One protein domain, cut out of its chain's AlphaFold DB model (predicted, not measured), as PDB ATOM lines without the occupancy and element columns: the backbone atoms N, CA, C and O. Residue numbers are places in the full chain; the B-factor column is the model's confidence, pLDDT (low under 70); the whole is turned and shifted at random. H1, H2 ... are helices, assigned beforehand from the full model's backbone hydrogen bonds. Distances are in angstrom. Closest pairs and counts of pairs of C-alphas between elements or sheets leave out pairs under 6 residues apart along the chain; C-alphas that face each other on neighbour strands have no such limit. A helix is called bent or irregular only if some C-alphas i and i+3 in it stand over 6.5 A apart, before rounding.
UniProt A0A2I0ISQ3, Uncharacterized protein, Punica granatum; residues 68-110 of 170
ATOM      1  N   GLY A  68      36.199 -11.576 -33.162       90.44
ATOM      2  CA  GLY A  68      35.305 -12.665 -32.752       90.44
ATOM      3  C   GLY A  68      35.870 -13.515 -31.607       90.44
ATOM      4  O   GLY A  68      35.160 -13.808 -30.646       90.44
ATOM      5  N   GLY A  69      37.162 -13.864 -31.666       93.94
ATOM      6  CA  GLY A  69      37.829 -14.613 -30.595       93.94
ATOM      7  C   GLY A  69      37.968 -13.778 -29.323       93.94
ATOM      8  O   GLY A  69      37.701 -14.257 -28.221       93.94
ATOM      9  N   TRP A  70      38.286 -12.493 -29.483       94.19
ATOM     10  CA  TRP A  70      38.334 -11.550 -28.370       94.19
ATOM     11  C   TRP A  70      36.968 -11.364 -27.699       94.19
ATOM     12  O   TRP A  70      36.870 -11.392 -26.473       94.19
ATOM     13  N   SER A  71      35.899 -11.248 -28.491       95.00
ATOM     14  CA  SER A  71      34.523 -11.152 -27.990       95.00
ATOM     15  C   SER A  71      34.142 -12.364 -27.137       95.00
ATOM     16  O   SER A  71      33.565 -12.197 -26.062       95.00
ATOM     17  N   TRP A  72      34.546 -13.573 -27.541       96.75
ATOM     18  CA  TRP A  72      34.380 -14.774 -26.719       96.75
ATOM     19  C   TRP A  72      35.146 -14.689 -25.389       96.75
ATOM     20  O   TRP A  72      34.572 -14.946 -24.325       96.75
ATOM     21  N   GLN A  73      36.422 -14.286 -25.407       97.56
ATOM     22  CA  GLN A  73      37.213 -14.124 -24.178       97.56
ATOM     23  C   GLN A  73      36.588 -13.085 -23.236       97.56
ATOM     24  O   GLN A  73      36.462 -13.333 -22.037       97.56
ATOM     25  N   ALA A  74      36.131 -11.952 -23.772       96.56
ATOM     26  CA  ALA A  74      35.476 -10.882 -23.021       96.56
ATOM     27  C   ALA A  74      34.077 -11.263 -22.493       96.56
ATOM     28  O   ALA A  74      33.563 -10.614 -21.574       96.56
ATOM     29  N   CYS A  75      33.468 -12.306 -23.062       97.88
ATOM     30  CA  CYS A  75      32.221 -12.905 -22.596       97.88
ATOM     31  C   CYS A  75      32.401 -14.057 -21.606       97.88
ATOM     32  O   CYS A  75      31.413 -14.543 -21.063       97.88
ATOM     33  N   THR A  76      33.635 -14.480 -21.339       98.06
ATOM     34  CA  THR A  76      33.924 -15.611 -20.453       98.06
ATOM     35  C   THR A  76      34.781 -15.189 -19.268       98.06
ATOM     36  O   THR A  76      34.294 -15.203 -18.140       98.06
ATOM     37  N   GLU A  77      36.031 -14.791 -19.496       97.81
ATOM     38  CA  GLU A  77      37.018 -14.560 -18.430       97.81
ATOM     39  C   GLU A  77      37.610 -13.144 -18.450       97.81
ATOM     40  O   GLU A  77      37.817 -12.554 -17.393       97.81
ATOM     41  N   MET A  78      37.811 -12.552 -19.632       96.75
ATOM     42  CA  MET A  78      38.405 -11.217 -19.811       96.75
ATOM     43  C   MET A  78      37.372 -10.098 -19.619       96.75
ATOM     44  O   MET A  78      37.181  -9.222 -20.467       96.75
ATOM     45  N   VAL A  79      36.654 -10.140 -18.497       95.94
ATOM     46  CA  VAL A  79      35.654  -9.133 -18.143       95.94
ATOM     47  C   VAL A  79      36.367  -7.893 -17.609       95.94
ATOM     48  O   VAL A  79      36.785  -7.859 -16.456       95.94
ATOM     49  N   MET A  80      36.494  -6.866 -18.450       94.50
ATOM     50  CA  MET A  80      37.116  -5.588 -18.092       94.50
ATOM     51  C   MET A  80      36.054  -4.483 -18.023       94.50
ATOM     52  O   MET A  80      35.552  -4.061 -19.070       94.50
ATOM     53  N   PRO A  81      35.671  -4.031 -16.816       92.94
ATOM     54  CA  PRO A  81      34.757  -2.907 -16.647       92.94
ATOM     55  C   PRO A  81      35.398  -1.608 -17.142       92.94
ATOM     56  O   PRO A  81      36.483  -1.242 -16.696       92.94
ATOM     57  N   MET A  82      34.716  -0.913 -18.048       91.62
ATOM     58  CA  MET A  82      35.123   0.395 -18.559       91.62
ATOM     59  C   MET A  82      33.927   1.339 -18.543       91.62
ATOM     60  O   MET A  82      32.852   0.979 -19.023       91.62
ATOM     61  N   SER A  83      34.146   2.534 -18.013       93.00
ATOM     62  CA  SER A  83      33.173   3.622 -17.940       93.00
ATOM     63  C   SER A  83      33.809   4.888 -18.514       93.00
ATOM     64  O   SER A  83      35.035   4.991 -18.580       93.00
ATOM     65  N   GLY A  84      32.983   5.847 -18.915       92.38
ATOM     66  CA  GLY A  84      33.402   7.191 -19.301       92.38
ATOM     67  C   GLY A  84      32.751   8.233 -18.399       92.38
ATOM     68  O   GLY A  84      31.636   8.039 -17.914       92.38
ATOM     69  N   ASP A  85      33.428   9.355 -18.192       93.19
ATOM     70  CA  ASP A  85      32.907  10.476 -17.417       93.19
ATOM     71  C   ASP A  85      33.316  11.814 -18.047       93.19
ATOM     72  O   ASP A  85      34.287  11.887 -18.795       93.19
ATOM     73  N   THR A  86      32.582  12.881 -17.745       94.62
ATOM     74  CA  THR A  86      32.813  14.208 -18.339       94.62
ATOM     75  C   THR A  86      33.709  15.123 -17.493       94.62
ATOM     76  O   THR A  86      33.807  16.308 -17.800       94.62
ATOM     77  N   LYS A  87      34.263  14.645 -16.368       94.56
ATOM     78  CA  LYS A  87      35.068  15.447 -15.426       94.56
ATOM     79  C   LYS A  87      36.560  15.164 -15.575       94.56
ATOM     80  O   LYS A  87      37.349  16.094 -15.687       94.56
ATOM     81  N   GLU A  88      36.913  13.888 -15.593       90.81
ATOM     82  CA  GLU A  88      38.265  13.346 -15.702       90.81
ATOM     83  C   GLU A  88      38.574  12.870 -17.133       90.81
ATOM     84  O   GLU A  88      39.713  12.518 -17.443       90.81
ATOM     85  N   SER A  89      37.580  12.871 -18.031       91.75
ATOM     86  CA  SER A  89      37.747  12.518 -19.442       91.75
ATOM     87  C   SER A  89      37.030  13.491 -20.387       91.75
ATOM     88  O   SER A  89      36.176  14.281 -19.984       91.75
ATOM     89  N   ILE A  90      37.382  13.421 -21.672       90.38
ATOM     90  CA  ILE A  90      36.768  14.210 -22.754       90.38
ATOM     91  C   ILE A  90      35.579  13.496 -23.422       90.38
ATOM     92  O   ILE A  90      35.077  13.963 -24.445       90.38
ATOM     93  N   PHE A  91      35.156  12.346 -22.892       91.38
ATOM     94  CA  PHE A  91      34.099  11.516 -23.468       91.38
ATOM     95  C   PHE A  91      32.748  11.736 -22.771       91.38
ATOM     96  O   PHE A  91      32.702  12.147 -21.610       91.38
ATOM     97  N   PRO A  92      31.623  11.436 -23.449       92.94
ATOM     98  CA  PRO A  92      30.316  11.401 -22.805       92.94
ATOM     99  C   PRO A  92      30.277  10.425 -21.621       92.94
ATOM    100  O   PRO A  92      30.927   9.375 -21.637       92.94
ATOM    101  N   ALA A  93      29.464  10.752 -20.615       95.88
ATOM    102  CA  ALA A  93      29.259   9.881 -19.468       95.88
ATOM    103  C   ALA A  93      28.658   8.534 -19.900       95.88
ATOM    104  O   ALA A  93      27.669   8.485 -20.635       95.88
ATOM    105  N   SER A  94      29.250   7.441 -19.428       94.62
ATOM    106  CA  SER A  94      28.763   6.080 -19.644       94.62
ATOM    107  C   SER A  94      29.178   5.192 -18.476       94.62
ATOM    108  O   SER A  94      30.325   5.226 -18.041       94.62
ATOM    109  N   GLU A  95      28.252   4.385 -17.964       95.00
ATOM    110  CA  GLU A  95      28.525   3.478 -16.850       95.00
ATOM    111  C   GLU A  95      28.522   2.023 -17.315       95.00
ATOM    112  O   GLU A  95      27.596   1.558 -17.988       95.00
ATOM    113  N   TYR A  96      29.555   1.279 -16.920       94.25
ATOM    114  CA  TYR A  96      29.576  -0.164 -17.093       94.25
ATOM    115  C   TYR A  96      28.457  -0.830 -16.283       94.25
ATOM    116  O   TYR A  96      28.421  -0.745 -15.056       94.25
ATOM    117  N   ALA A  97      27.605  -1.596 -16.966       95.75
ATOM    118  CA  ALA A  97      26.586  -2.429 -16.339       95.75
ATOM    119  C   ALA A  97      26.824  -3.910 -16.660       95.75
ATOM    120  O   ALA A  97      26.713  -4.340 -17.813       95.75
ATOM    121  N   TYR A  98      27.079  -4.719 -15.625       96.12
ATOM    122  CA  TYR A  98      27.268  -6.165 -15.783       96.12
ATOM    123  C   TYR A  98      26.054  -6.843 -16.437       96.12
ATOM    124  O   TYR A  98      26.224  -7.715 -17.285       96.12
ATOM    125  N   ALA A  99      24.834  -6.399 -16.112       97.44
ATOM    126  CA  ALA A  99      23.604  -6.930 -16.700       97.44
ATOM    127  C   ALA A  99      23.582  -6.818 -18.237       97.44
ATOM    128  O   ALA A  99      23.167  -7.759 -18.912       97.44
ATOM    129  N   ASN A 100      24.104  -5.718 -18.795       96.44
ATOM    130  CA  ASN A 100      24.185  -5.524 -20.244       96.44
ATOM    131  C   ASN A 100      25.194  -6.491 -20.875       96.44
ATOM    132  O   ASN A 100      24.905  -7.111 -21.898       96.44
ATOM    133  N   ARG A 101      26.360  -6.672 -20.237       95.69
ATOM    134  CA  ARG A 101      27.360  -7.653 -20.685       95.69
ATOM    135  C   ARG A 101      26.799  -9.073 -20.632       95.69
ATOM    136  O   ARG A 101      26.945  -9.811 -21.596       95.69
ATOM    137  N   LEU A 102      26.134  -9.436 -19.536       97.88
ATOM    138  CA  LEU A 102      25.497 -10.739 -19.360       97.88
ATOM    139  C   LEU A 102      24.457 -11.014 -20.451       97.88
ATOM    140  O   LEU A 102      24.484 -12.082 -21.058       97.88
ATOM    141  N   ALA A 103      23.563 -10.056 -20.714       98.25
ATOM    142  CA  ALA A 103      22.534 -10.189 -21.740       98.25
ATOM    143  C   ALA A 103      23.145 -10.410 -23.131       98.25
ATOM    144  O   ALA A 103      22.748 -11.338 -23.836       98.25
ATOM    145  N   TYR A 104      24.161  -9.619 -23.491       96.88
ATOM    146  CA  TYR A 104      24.891  -9.773 -24.749       96.88
ATOM    147  C   TYR A 104      25.554 -11.155 -24.866       96.88
ATOM    148  O   TYR A 104      25.350 -11.861 -25.851       96.88
ATOM    149  N   CYS A 105      26.295 -11.587 -23.844       98.12
ATOM    150  CA  CYS A 105      27.026 -12.854 -23.885       98.12
ATOM    151  C   CYS A 105      26.104 -14.079 -23.916       98.12
ATOM    152  O   CYS A 105      26.401 -15.052 -24.613       98.12
ATOM    153  N   LYS A 106      24.950 -14.014 -23.241       98.25
ATOM    154  CA  LYS A 106      23.910 -15.042 -23.360       98.25
ATOM    155  C   LYS A 106      23.318 -15.085 -24.765       98.25
ATOM    156  O   LYS A 106      23.163 -16.171 -25.309       98.25
ATOM    157  N   ALA A 107      23.033 -13.933 -25.368       98.19
ATOM    158  CA  ALA A 107      22.446 -13.878 -26.703       98.19
ATOM    159  C   ALA A 107      23.401 -14.376 -27.802       98.19
ATOM    160  O   ALA A 107      22.979 -15.112 -28.688       98.19
ATOM    161  N   VAL A 108      24.678 -13.986 -27.748       96.94
ATOM    162  CA  VAL A 108      25.645 -14.269 -28.824       96.94
ATOM    163  C   VAL A 108      26.296 -15.643 -28.678       96.94
ATOM    164  O   VAL A 108      26.523 -16.330 -29.669       96.94
ATOM    165  N   TYR A 109      26.594 -16.055 -27.446       97.56
ATOM    166  CA  TYR A 109      27.427 -17.228 -27.173       97.56
ATOM    167  C   TYR A 109      26.768 -18.251 -26.246       97.56
ATOM    168  O   TYR A 109      27.327 -19.325 -26.038       97.56
ATOM    169  N   ASN A 110      25.598 -17.933 -25.680       98.12
ATOM    170  CA  ASN A 110      24.928 -18.742 -24.663       98.12
ATOM    171  C   ASN A 110      25.831 -19.058 -23.451       98.12
ATOM    172  O   ASN A 110      25.809 -20.163 -22.909       98.12
TER     173      ASN A 110
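What this domain is: This is residues 68 to 110 of the 170 residues of an uncharacterized protein of Punica granatum (UniProt A0A2I0ISQ3). Two helices, H2 and H1, pack slantwise on each other at one end of the model, and the long link between them runs away from the pair as an open loop, turns near residues 86 to 90 and comes back to H2. This loop makes the length of the whole, and the helices make its thicker end. The printed part has 43 residues, with two named helices, H1 then H2 along the chain, and no named strand. The class is all helix, though under half of the residues, 21 of 43, are in named elements. The whole is loose, with a radius of gyration of the C-alphas of 12.5 A and spans of 36 by 18 by 14 A.

Where its parts are: H2, the longest helix, holds residues 98 to 109 and measures 15.9 A from C-alpha 98 at (27.268, -6.165, -15.783) to C-alpha 109 at (27.427, -17.228, -27.173). H1 holds residues 68 to 76 and measures 12.7 A, beginning with C-alpha 68 at (35.305, -12.665, -32.752). Residues 77 to 97 hold no named element.

How they stand to each other: H2 and H1 touch, with 5 pairs of C-alphas within 8 A. Their closest C-alphas are those of Cys 75 and Cys 105, 5.4 A apart. Their lines stand at a steep tilt of 50 degrees, and they run opposite ways. Their centres are 11.3 A apart. In H1 and H2 every O i to N i+4 pair is within hydrogen-bond range. Neither helix is bent or irregular.

The domain as a whole: The two C-alphas farthest apart are those of Lys 87 in the link and Asn 110, at 36.8 A. The first and last printed C-alphas, of Gly 68 and Asn 110, are 14.5 A apart. The link from H1 to H2 is long, with 21 residues. The printed part has no cut. Its mean pLDDT is 95.3, and no printed residue is under 70.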